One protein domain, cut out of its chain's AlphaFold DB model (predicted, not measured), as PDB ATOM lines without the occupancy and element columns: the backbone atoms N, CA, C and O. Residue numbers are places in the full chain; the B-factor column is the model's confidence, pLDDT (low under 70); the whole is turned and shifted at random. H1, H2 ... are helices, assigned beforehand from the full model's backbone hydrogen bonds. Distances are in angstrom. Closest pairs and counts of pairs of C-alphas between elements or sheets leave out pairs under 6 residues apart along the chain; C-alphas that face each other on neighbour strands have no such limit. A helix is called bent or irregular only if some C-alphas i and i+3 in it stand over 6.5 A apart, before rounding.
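Overview. This is residues 50 to 131 of the 137 residues of an uncharacterized protein of Streptomyces sp. 5112.2 (UniProt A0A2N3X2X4). Two long helices, H2 and H3, lie side by side and run the same way, and the long link of residues 84 to 96 travels back from the end of H2 to the start of H3. The short helix H1 folds back on the first part of H2 as a helical hairpin, and the short helix H4 lies past the other end of the pair, so that H1 and H4 are at opposite ends of a long, thin outline. The printed part has 82 residues with four named helices, H1, H2, H3 and H4 in that order, and no named strand; its class is all helix. The whole is loose, with a radius of gyration of the C-alphas of 15.2 A, and only just flat, with spans of 52 by 26 by 11 A.

Along the chain. H1 is residues 50 to 58, beginning at C-alpha 50 at (-23.164, -43.268, -10.265); it is neither bent nor irregular, but only just: C-alphas 54 and 57 are 6.1 A apart. H2, the longest helix, is residues 61 to 83 and measures 33.0 A from first to last C-alpha, ending at C-alpha 83 at (-16.378, -40.347, 15.900). H3 is residues 97 to 116 and measures 28.6 A. H4 is residues 120 to 129, ending at C-alpha 129 at (-15.697, -43.217, 29.651).

Arrangement. H2 is the hub, touching the three other helices. H1 and H2 form a helical hairpin at a shallow tilt of 23 degrees, opposite ways. H2 touches H1 with residues 63 to 67 alone, and the closest C-alphas are those of Cys 52 and Cys 67, 5.5 A apart. H2 and H3 touch with 90 pairs of C-alphas within 8 A, at a shallow tilt of 27 degrees, the same way; their closest C-alphas, those of Gly 73 and Tyr 106, are 4.0 A apart. H2 and H4 only just touch, only at their ends, with 3 pairs of C-alphas within 8 A. There H2 takes part with residues 82 to 83 alone, and the closest C-alphas, those of Ser 83 and Cys 123, are 7.3 A apart. These two run the same way at a steep tilt of 54 degrees. H1 is apart from H3 and from H4, and H3 is apart from H4. Each O i to N i+4 pair is within hydrogen-bond range in H2, H3 and H4; in H1 it is 3 of 5.

Size, cuts and confidence. The two C-alphas farthest apart, those of Leu 58 and Arg 131, are 53.2 A apart. The printed part runs from residue 50 to 131 with no cut. The link from H2 to H3, 13 residues, is long; those from H1 to H2 and from H3 to H4 are tight. The mean pLDDT of the printed part is 78.7, and residues 50 to 59 and 120 to 131 are under 70.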
ATOM      1  N   SER A  50     -22.710 -43.001  -8.904       55.22
ATOM      2  CA  SER A  50     -23.164 -43.268 -10.265       55.22
ATOM      3  C   SER A  50     -24.363 -42.418 -10.689       55.22
ATOM      4  O   SER A  50     -24.351 -41.934 -11.816       55.22
ATOM      5  N   ALA A  51     -25.337 -42.134  -9.814       57.72
ATOM      6  CA  ALA A  51     -26.437 -41.224 -10.158       57.72
ATOM      7  C   ALA A  51     -25.898 -39.832 -10.532       57.72
ATOM      8  O   ALA A  51     -26.300 -39.238 -11.526       57.72
ATOM      9  N   CYS A  52     -24.890 -39.349  -9.809       69.38
ATOM     10  CA  CYS A  52     -24.243 -38.082 -10.113       69.38
ATOM     11  C   CYS A  52     -23.452 -38.066 -11.419       69.38
ATOM     12  O   CYS A  52     -23.349 -37.015 -12.044       69.38
ATOM     13  N   ILE A  53     -22.919 -39.210 -11.844       58.91
ATOM     14  CA  ILE A  53     -22.200 -39.325 -13.118       58.91
ATOM     15  C   ILE A  53     -23.177 -39.141 -14.288       58.91
ATOM     16  O   ILE A  53     -22.888 -38.354 -15.181       58.91
ATOM     17  N   TYR A  54     -24.357 -39.768 -14.234       54.31
ATOM     18  CA  TYR A  54     -25.379 -39.639 -15.283       54.31
ATOM     19  C   TYR A  54     -26.042 -38.254 -15.321       54.31
ATOM     20  O   TYR A  54     -26.304 -37.714 -16.392       54.31
ATOM     21  N   TYR A  55     -26.310 -37.637 -14.167       61.97
ATOM     22  CA  TYR A  55     -27.074 -36.385 -14.132       61.97
ATOM     23  C   TYR A  55     -26.250 -35.114 -14.411       61.97
ATOM     24  O   TYR A  55     -26.842 -34.079 -14.730       61.97
ATOM     25  N   MET A  56     -24.910 -35.159 -14.354       59.69
ATOM     26  CA  MET A  56     -24.084 -34.017 -14.786       59.69
ATOM     27  C   MET A  56     -24.197 -33.739 -16.293       59.69
ATOM     28  O   MET A  56     -24.031 -32.590 -16.700       59.69
ATOM     29  N   GLU A  57     -24.553 -34.739 -17.105       59.78
ATOM     30  CA  GLU A  57     -24.767 -34.574 -18.552       59.78
ATOM     31  C   GLU A  57     -25.972 -33.676 -18.869       59.78
ATOM     32  O   GLU A  57     -25.993 -33.002 -19.896       59.78
ATOM     33  N   LEU A  58     -26.947 -33.589 -17.958       65.38
ATOM     34  CA  LEU A  58     -28.130 -32.740 -18.127       65.38
ATOM     35  C   LEU A  58     -27.884 -31.269 -17.755       65.38
ATOM     36  O   LEU A  58     -28.778 -30.445 -17.938       65.38
ATOM     37  N   ASN A  59     -26.708 -30.940 -17.200       69.31
ATOM     38  CA  ASN A  59     -26.281 -29.603 -16.769       69.31
ATOM     39  C   ASN A  59     -27.337 -28.789 -15.986       69.31
ATOM     40  O   ASN A  59     -27.314 -27.558 -15.987       69.31
ATOM     41  N   GLN A  60     -28.273 -29.456 -15.304       82.50
ATOM     42  CA  GLN A  60     -29.299 -28.753 -14.544       82.50
ATOM     43  C   GLN A  60     -28.749 -28.319 -13.181       82.50
ATOM     44  O   GLN A  60     -28.050 -29.098 -12.519       82.50
ATOM     45  N   PRO A  61     -29.093 -27.104 -12.716       85.88
ATOM     46  CA  PRO A  61     -28.551 -26.539 -11.482       85.88
ATOM     47  C   PRO A  61     -28.834 -27.419 -10.261       85.88
ATOM     48  O   PRO A  61     -27.946 -27.594  -9.429       85.88
ATOM     49  N   TYR A  62     -30.018 -28.036 -10.195       86.75
ATOM     50  CA  TYR A  62     -30.371 -28.971  -9.127       86.75
ATOM     51  C   TYR A  62     -29.422 -30.167  -9.057       86.75
ATOM     52  O   TYR A  62     -28.860 -30.450  -8.003       86.75
ATOM     53  N   TRP A  63     -29.183 -30.845 -10.180       85.00
ATOM     54  CA  TRP A  63     -28.332 -32.034 -10.209       85.00
ATOM     55  C   TRP A  63     -26.872 -31.716  -9.895       85.00
ATOM     56  O   TRP A  63     -26.226 -32.469  -9.166       85.00
ATOM     57  N   ARG A  64     -26.370 -30.564 -10.355       85.75
ATOM     58  CA  ARG A  64     -25.035 -30.087  -9.973       85.75
ATOM     59  C   ARG A  64     -24.941 -29.873  -8.460       85.75
ATOM     60  O   ARG A  64     -24.032 -30.406  -7.827       85.75
ATOM     61  N   GLY A  65     -25.923 -29.177  -7.885       88.94
ATOM     62  CA  GLY A  65     -26.033 -28.983  -6.440       88.94
ATOM     63  C   GLY A  65     -26.072 -30.307  -5.695       88.94
ATOM     64  O   GLY A  65     -25.268 -30.529  -4.796       88.94
ATOM     65  N   HIS A  66     -26.931 -31.229  -6.124       88.25
ATOM     66  CA  HIS A  66     -27.067 -32.559  -5.538       88.25
ATOM     67  C   HIS A  66     -25.743 -33.312  -5.467       88.25
ATOM     68  O   HIS A  66     -25.424 -33.910  -4.441       88.25
ATOM     69  N   CYS A  67     -24.923 -33.238  -6.507       87.31
ATOM     70  CA  CYS A  67     -23.644 -33.937  -6.534       87.31
ATOM     71  C   CYS A  67     -22.566 -33.300  -5.660       87.31
ATOM     72  O   CYS A  67     -21.807 -34.016  -4.998       87.31
ATOM     73  N   ASP A  68     -22.536 -31.973  -5.588       89.31
ATOM     74  CA  ASP A  68     -21.671 -31.259  -4.650       89.31
ATOM     75  C   ASP A  68     -22.096 -31.508  -3.195       89.31
ATOM     76  O   ASP A  68     -21.255 -31.757  -2.324       89.31
ATOM     77  N   GLY A  69     -23.405 -31.537  -2.949       91.25
ATOM     78  CA  GLY A  69     -23.999 -31.897  -1.669       91.25
ATOM     79  C   GLY A  69     -23.613 -33.308  -1.252       91.25
ATOM     80  O   GLY A  69     -23.122 -33.508  -0.143       91.25
ATOM     81  N   TYR A  70     -23.744 -34.282  -2.154       90.12
ATOM     82  CA  TYR A  70     -23.408 -35.683  -1.893       90.12
ATOM     83  C   TYR A  70     -21.939 -35.850  -1.471       90.12
ATOM     84  O   TYR A  70     -21.657 -36.477  -0.448       90.12
ATOM     85  N   ARG A  71     -20.997 -35.209  -2.183       88.75
ATOM     86  CA  ARG A  71     -19.561 -35.160  -1.820       88.75
ATOM     87  C   ARG A  71     -19.339 -34.666  -0.396       88.75
ATOM     88  O   ARG A  71     -18.524 -35.212   0.352       88.75
ATOM     89  N   ALA A  72     -20.006 -33.573  -0.040       91.12
ATOM     90  CA  ALA A  72     -19.887 -32.969   1.277       91.12
ATOM     91  C   ALA A  72     -20.508 -33.864   2.361       91.12
ATOM     92  O   ALA A  72     -19.866 -34.120   3.384       91.12
ATOM     93  N   GLY A  73     -21.701 -34.401   2.100       90.56
ATOM     94  CA  GLY A  73     -22.425 -35.299   2.992       90.56
ATOM     95  C   GLY A  73     -21.666 -36.591   3.270       90.56
ATOM     96  O   GLY A  73     -21.603 -37.008   4.421       90.56
ATOM     97  N   GLU A  74     -21.010 -37.190   2.273       89.31
ATOM     98  CA  GLU A  74     -20.159 -38.372   2.461       89.31
ATOM     99  C   GLU A  74     -19.040 -38.110   3.469       89.31
ATOM    100  O   GLU A  74     -18.879 -38.855   4.440       89.31
ATOM    101  N   ARG A  75     -18.270 -37.035   3.256       89.50
ATOM    102  CA  ARG A  75     -17.142 -36.691   4.131       89.50
ATOM    103  C   ARG A  75     -17.617 -36.451   5.560       89.50
ATOM    104  O   ARG A  75     -17.048 -37.020   6.492       89.50
ATOM    105  N   ALA A  76     -18.675 -35.661   5.721       90.12
ATOM    106  CA  ALA A  76     -19.244 -35.350   7.026       90.12
ATOM    107  C   ALA A  76     -19.844 -36.591   7.706       90.12
ATOM    108  O   ALA A  76     -19.562 -36.849   8.876       90.12
ATOM    109  N   GLY A  77     -20.612 -37.397   6.968       88.25
ATOM    110  CA  GLY A  77     -21.222 -38.632   7.451       88.25
ATOM    111  C   GLY A  77     -20.173 -39.635   7.912       88.25
ATOM    112  O   GLY A  77     -20.296 -40.189   9.000       88.25
ATOM    113  N   ARG A  78     -19.085 -39.802   7.152       87.50
ATOM    114  CA  ARG A  78     -17.947 -40.639   7.551       87.50
ATOM    115  C   ARG A  78     -17.328 -40.142   8.855       87.50
ATOM    116  O   ARG A  78     -17.255 -40.909   9.806       87.50
ATOM    117  N   VAL A  79     -16.932 -38.872   8.945       86.50
ATOM    118  CA  VAL A  79     -16.308 -38.326  10.169       86.50
ATOM    119  C   VAL A  79     -17.228 -38.483  11.383       86.50
ATOM    120  O   VAL A  79     -16.796 -38.955  12.437       86.50
ATOM    121  N   ALA A  80     -18.509 -38.146  11.237       85.69
ATOM    122  CA  ALA A  80     -19.486 -38.254  12.313       85.69
ATOM    123  C   ALA A  80     -19.774 -39.715  12.707       85.69
ATOM    124  O   ALA A  80     -19.906 -40.007  13.894       85.69
ATOM    125  N   GLY A  81     -19.818 -40.638  11.744       85.06
ATOM    126  CA  GLY A  81     -19.987 -42.072  11.992       85.06
ATOM    127  C   GLY A  81     -18.802 -42.680  12.750       85.06
ATOM    128  O   GLY A  81     -19.009 -43.369  13.749       85.06
ATOM    129  N   TRP A  82     -17.570 -42.362  12.336       82.75
ATOM    130  CA  TRP A  82     -16.338 -42.830  12.990       82.75
ATOM    131  C   TRP A  82     -16.198 -42.296  14.414       82.75
ATOM    132  O   TRP A  82     -15.842 -43.031  15.330       82.75
ATOM    133  N   SER A  83     -16.480 -41.006  14.598       78.44
ATOM    134  CA  SER A  83     -16.378 -40.347  15.900       78.44
ATOM    135  C   SER A  83     -17.589 -40.597  16.797       78.44
ATOM    136  O   SER A  83     -17.541 -40.244  17.970       78.44
ATOM    137  N   CYS A  84     -18.669 -41.196  16.291       76.00
ATOM    138  CA  CYS A  84     -19.933 -41.338  17.018       76.00
ATOM    139  C   CYS A  84     -20.532 -40.002  17.474       76.00
ATOM    140  O   CYS A  84     -21.188 -39.925  18.513       76.00
ATOM    141  N   ALA A  85     -20.300 -38.937  16.708       76.38
ATOM    142  CA  ALA A  85     -20.903 -37.644  16.979       76.38
ATOM    143  C   ALA A  85     -22.431 -37.731  16.863       76.38
ATOM    144  O   ALA A  85     -22.972 -38.486  16.052       76.38
ATOM    145  N   ARG A  86     -23.150 -36.916  17.642       78.38
ATOM    146  CA  ARG A  86     -24.598 -36.771  17.463       78.38
ATOM    147  C   ARG A  86     -24.876 -36.331  16.023       78.38
ATOM    148  O   ARG A  86     -24.204 -35.444  15.504       78.38
ATOM    149  N   ARG A  87     -25.883 -36.937  15.385       77.81
ATOM    150  CA  ARG A  87     -26.325 -36.509  14.051       77.81
ATOM    151  C   ARG A  87     -26.748 -35.045  14.110       77.81
ATOM    152  O   ARG A  87     -27.735 -34.737  14.774       77.81
ATOM    153  N   ASN A  88     -26.026 -34.186  13.401       76.06
ATOM    154  CA  ASN A  88     -26.372 -32.784  13.241       76.06
ATOM    155  C   ASN A  88     -26.361 -32.442  11.750       76.06
ATOM    156  O   ASN A  88     -25.330 -32.585  11.092       76.06
ATOM    157  N   PHE A  89     -27.519 -32.058  11.215       79.81
ATOM    158  CA  PHE A  89     -27.624 -31.632   9.825       79.81
ATOM    159  C   PHE A  89     -27.462 -30.112   9.769       79.81
ATOM    160  O   PHE A  89     -28.111 -29.422  10.557       79.81
ATOM    161  N   PRO A  90     -26.622 -29.587   8.863       81.12
ATOM    162  CA  PRO A  90     -26.550 -28.153   8.637       81.12
ATOM    163  C   PRO A  90     -27.914 -27.605   8.212       81.12
ATOM    164  O   PRO A  90     -28.688 -28.292   7.542       81.12
ATOM    165  N   LEU A  91     -28.171 -26.344   8.551       86.69
ATOM    166  CA  LEU A  91     -29.206 -25.580   7.869       86.69
ATOM    167  C   LEU A  91     -28.656 -25.188   6.500       86.69
ATOM    168  O   LEU A  91     -27.649 -24.486   6.403       86.69
ATOM    169  N   PHE A  92     -29.299 -25.678   5.448       85.62
ATOM    170  CA  PHE A  92     -28.952 -25.310   4.085       85.62
ATOM    171  C   PHE A  92     -29.745 -24.079   3.672       85.62
ATOM    172  O   PHE A  92     -30.918 -23.939   4.021       85.62
ATOM    173  N   GLN A  93     -29.096 -23.191   2.922       81.88
ATOM    174  CA  GLN A  93     -29.801 -22.115   2.237       81.88
ATOM    175  C   GLN A  93     -30.814 -22.720   1.254       81.88
ATOM    176  O   GLN A  93     -30.578 -23.792   0.696       81.88
ATOM    177  N   SER A  94     -31.938 -22.040   1.055       82.69
ATOM    178  CA  SER A  94     -33.001 -22.439   0.130       82.69
ATOM    179  C   SER A  94     -33.283 -21.322  -0.879       82.69
ATOM    180  O   SER A  94     -32.729 -20.228  -0.769       82.69
ATOM    181  N   GLY A  95     -34.115 -21.599  -1.887       84.31
ATOM    182  CA  GLY A  95     -34.554 -20.593  -2.862       84.31
ATOM    183  C   GLY A  95     -33.786 -20.592  -4.183       84.31
ATOM    184  O   GLY A  95     -34.045 -19.751  -5.038       84.31
ATOM    185  N   THR A  96     -32.867 -21.542  -4.385       91.56
ATOM    186  CA  THR A  96     -32.334 -21.841  -5.719       91.56
ATOM    187  C   THR A  96     -32.344 -23.348  -5.964       91.56
ATOM    188  O   THR A  96     -32.081 -24.109  -5.025       91.56
ATOM    189  N   PRO A  97     -32.541 -23.799  -7.219       88.94
ATOM    190  CA  PRO A  97     -32.502 -25.223  -7.539       88.94
ATOM    191  C   PRO A  97     -31.184 -25.882  -7.120       88.94
ATOM    192  O   PRO A  97     -31.180 -27.008  -6.636       88.94
ATOM    193  N   TYR A  98     -30.059 -25.169  -7.255       90.19
ATOM    194  CA  TYR A  98     -28.758 -25.664  -6.806       90.19
ATOM    195  C   TYR A  98     -28.728 -25.902  -5.294       90.19
ATOM    196  O   TYR A  98     -28.299 -26.966  -4.855       90.19
ATOM    197  N   ALA A  99     -29.185 -24.935  -4.495       89.19
ATOM    198  CA  ALA A  99     -29.150 -25.050  -3.041       89.19
ATOM    199  C   ALA A  99     -30.072 -26.173  -2.529       89.19
ATOM    200  O   ALA A  99     -29.684 -26.939  -1.646       89.19
ATOM    201  N   GLU A 100     -31.243 -26.337  -3.148       89.31
ATOM    202  CA  GLU A 100     -32.164 -27.446  -2.874       89.31
ATOM    203  C   GLU A 100     -31.541 -28.801  -3.216       89.31
ATOM    204  O   GLU A 100     -31.546 -29.718  -2.391       89.31
ATOM    205  N   GLY A 101     -30.926 -28.903  -4.397       88.75
ATOM    206  CA  GLY A 101     -30.180 -30.085  -4.804       88.75
ATOM    207  C   GLY A 101     -29.076 -30.408  -3.808       88.75
ATOM    208  O   GLY A 101     -28.999 -31.531  -3.315       88.75
ATOM    209  N   TYR A 102     -28.263 -29.415  -3.443       91.00
ATOM    210  CA  TYR A 102     -27.169 -29.566  -2.487       91.00
ATOM    211  C   TYR A 102     -27.646 -30.109  -1.142       91.00
ATOM    212  O   TYR A 102     -27.086 -31.084  -0.634       91.00
ATOM    213  N   ALA A 103     -28.705 -29.525  -0.584       90.31
ATOM    214  CA  ALA A 103     -29.291 -29.977   0.671       90.31
ATOM    215  C   ALA A 103     -29.761 -31.440   0.592       90.31
ATOM    216  O   ALA A 103     -29.488 -32.237   1.501       90.31
ATOM    217  N   ALA A 104     -30.428 -31.809  -0.506       88.19
ATOM    218  CA  ALA A 104     -30.900 -33.167  -0.745       88.19
ATOM    219  C   ALA A 104     -29.730 -34.160  -0.834       88.19
ATOM    220  O   ALA A 104     -29.674 -35.122  -0.061       88.19
ATOM    221  N   GLY A 105     -28.747 -33.880  -1.692       88.25
ATOM    222  CA  GLY A 105     -27.583 -34.740  -1.896       88.25
ATOM    223  C   GLY A 105     -26.747 -34.913  -0.629       88.25
ATOM    224  O   GLY A 105     -26.371 -36.035  -0.281       88.25
ATOM    225  N   TYR A 106     -26.523 -33.827   0.119       91.44
ATOM    226  CA  TYR A 106     -25.838 -33.888   1.411       91.44
ATOM    227  C   TYR A 106     -26.571 -34.808   2.377       91.44
ATOM    228  O   TYR A 106     -25.956 -35.659   3.020       91.44
ATOM    229  N   THR A 107     -27.887 -34.643   2.496       88.56
ATOM    230  CA  THR A 107     -28.692 -35.380   3.470       88.56
ATOM    231  C   THR A 107     -28.666 -36.879   3.194       88.56
ATOM    232  O   THR A 107     -28.490 -37.659   4.134       88.56
ATOM    233  N   VAL A 108     -28.793 -37.274   1.924       86.75
ATOM    234  CA  VAL A 108     -28.713 -38.675   1.487       86.75
ATOM    235  C   VAL A 108     -27.349 -39.266   1.846       86.75
ATOM    236  O   VAL A 108     -27.274 -40.213   2.635       86.75
ATOM    237  N   ALA A 109     -26.261 -38.659   1.362       86.75
ATOM    238  CA  ALA A 109     -24.913 -39.178   1.576       86.75
ATOM    239  C   ALA A 109     -24.527 -39.205   3.060       86.75
ATOM    240  O   ALA A 109     -24.001 -40.204   3.552       86.75
ATOM    241  N   TYR A 110     -24.842 -38.144   3.809       88.62
ATOM    242  CA  TYR A 110     -24.557 -38.084   5.238       88.62
ATOM    243  C   TYR A 110     -25.231 -39.234   5.982       88.62
ATOM    244  O   TYR A 110     -24.579 -39.905   6.776       88.62
ATOM    245  N   ARG A 111     -26.523 -39.494   5.739       87.19
ATOM    246  CA  ARG A 111     -27.261 -40.570   6.424       87.19
ATOM    247  C   ARG A 111     -26.663 -41.937   6.124       87.19
ATOM    248  O   ARG A 111     -26.424 -42.703   7.062       87.19
ATOM    249  N   TYR A 112     -26.395 -42.205   4.849       86.38
ATOM    250  CA  TYR A 112     -25.800 -43.458   4.403       86.38
ATOM    251  C   TYR A 112     -24.436 -43.686   5.063       86.38
ATOM    252  O   TYR A 112     -24.237 -44.673   5.774       86.38
ATOM    253  N   TYR A 113     -23.512 -42.735   4.915       84.62
ATOM    254  CA  TYR A 113     -22.144 -42.891   5.399       84.62
ATOM    255  C   TYR A 113     -22.019 -42.796   6.916       84.62
ATOM    256  O   TYR A 113     -21.210 -43.520   7.498       84.62
ATOM    257  N   TYR A 114     -22.860 -41.998   7.575       85.62
ATOM    258  CA  TYR A 114     -22.970 -42.003   9.030       85.62
ATOM    259  C   TYR A 114     -23.328 -43.392   9.545       85.62
ATOM    260  O   TYR A 114     -22.670 -43.886  10.454       85.62
ATOM    261  N   LYS A 115     -24.339 -44.047   8.958       85.06
ATOM    262  CA  LYS A 115     -24.755 -45.401   9.354       85.06
ATOM    263  C   LYS A 115     -23.688 -46.438   9.003       85.06
ATOM    264  O   LYS A 115     -23.337 -47.238   9.863       85.06
ATOM    265  N   LYS A 116     -23.153 -46.393   7.779       83.81
ATOM    266  CA  LYS A 116     -22.136 -47.325   7.267       83.81
ATOM    267  C   LYS A 116     -20.877 -47.347   8.126       83.81
ATOM    268  O   LYS A 116     -20.338 -48.413   8.395       83.81
ATOM    269  N   PHE A 117     -20.422 -46.177   8.561       81.94
ATOM    270  CA  PHE A 117     -19.207 -46.041   9.357       81.94
ATOM    271  C   PHE A 117     -19.460 -45.917  10.858       81.94
ATOM    272  O   PHE A 117     -18.518 -45.667  11.611       81.94
ATOM    273  N   ARG A 118     -20.705 -46.085  11.316       80.38
ATOM    274  CA  ARG A 118     -21.029 -46.034  12.740       80.38
ATOM    275  C   ARG A 118     -20.345 -47.191  13.459       80.38
ATOM    276  O   ARG A 118     -20.851 -48.313  13.481       80.38
ATOM    277  N   ASN A 119     -19.214 -46.915  14.094       73.00
ATOM    278  CA  ASN A 119     -18.500 -47.912  14.875       73.00
ATOM    279  C   ASN A 119     -19.151 -48.040  16.258       73.00
ATOM    280  O   ASN A 119     -18.747 -47.387  17.215       73.00
ATOM    281  N   LEU A 120     -20.176 -48.892  16.362       66.81
ATOM    282  CA  LEU A 120     -20.959 -49.078  17.591       66.81
ATOM    283  C   LEU A 120     -20.095 -49.422  18.820       66.81
ATOM    284  O   LEU A 120     -20.413 -48.968  19.917       66.81
ATOM    285  N   LYS A 121     -18.982 -50.151  18.643       63.94
ATOM    286  CA  LYS A 121     -18.030 -50.450  19.730       63.94
ATOM    287  C   LYS A 121     -17.262 -49.205  20.183       63.94
ATOM    288  O   LYS A 121     -17.172 -48.959  21.381       63.94
ATOM    289  N   ALA A 122     -16.763 -48.390  19.251       62.34
ATOM    290  CA  ALA A 122     -16.118 -47.116  19.584       62.34
ATOM    291  C   ALA A 122     -17.105 -46.122  20.227       62.34
ATOM    292  O   ALA A 122     -16.744 -45.409  21.163       62.34
ATOM    293  N   CYS A 123     -18.371 -46.128  19.794       62.91
ATOM    294  CA  CYS A 123     -19.425 -45.302  20.389       62.91
ATOM    295  C   CYS A 123     -19.695 -45.691  21.846       62.91
ATOM    296  O   CYS A 123     -19.822 -44.822  22.705       62.91
ATOM    297  N   ALA A 124     -19.777 -46.996  22.126       61.22
ATOM    298  CA  ALA A 124     -20.007 -47.509  23.471       61.22
ATOM    299  C   ALA A 124     -18.845 -47.182  24.424       61.22
ATOM    300  O   ALA A 124     -19.088 -46.875  25.586       61.22
ATOM    301  N   LEU A 125     -17.601 -47.187  23.932       61.56
ATOM    302  CA  LEU A 125     -16.425 -46.814  24.723       61.56
ATOM    303  C   LEU A 125     -16.383 -45.314  25.049       61.56
ATOM    304  O   LEU A 125     -16.116 -44.974  26.197       61.56
ATOM    305  N   ARG A 126     -16.721 -44.417  24.105       57.88
ATOM    306  CA  ARG A 126     -16.811 -42.969  24.397       57.88
ATOM    307  C   ARG A 126     -17.879 -42.664  25.450       57.88
ATOM    308  O   ARG A 126     -17.582 -42.013  26.439       57.88
ATOM    309  N   HIS A 127     -19.084 -43.213  25.300       55.94
ATOM    310  CA  HIS A 127     -20.153 -43.017  26.290       55.94
ATOM    311  C   HIS A 127     -19.925 -43.776  27.611       55.94
ATOM    312  O   HIS A 127     -20.536 -43.442  28.625       55.94
ATOM    313  N   GLY A 128     -19.074 -44.805  27.612       53.62
ATOM    314  CA  GLY A 128     -18.669 -45.538  28.811       53.62
ATOM    315  C   GLY A 128     -17.582 -44.833  29.627       53.62
ATOM    316  O   GLY A 128     -17.551 -45.009  30.841       53.62
ATOM    317  N   GLN A 129     -16.732 -44.022  28.986       51.44
ATOM    318  CA  GLN A 129     -15.697 -43.217  29.651       51.44
ATOM    319  C   GLN A 129     -16.215 -41.890  30.223       51.44
ATOM    320  O   GLN A 129     -15.599 -41.355  31.137       51.44
ATOM    321  N   ASP A 130     -17.369 -41.400  29.759       51.06
ATOM    322  CA  ASP A 130     -18.039 -40.217  30.325       51.06
ATOM    323  C   ASP A 130     -18.796 -40.511  31.639       51.06
ATOM    324  O   ASP A 130     -19.421 -39.620  32.217       51.06
ATOM    325  N   ARG A 131     -18.779 -41.757  32.138       49.62
ATOM    326  CA  ARG A 131     -19.290 -42.044  33.483       49.62
ATOM    327  C   ARG A 131     -18.241 -41.583  34.494       49.62
ATOM    328  O   ARG A 131     -17.114 -42.071  34.405       49.62
TER     329      ARG A 131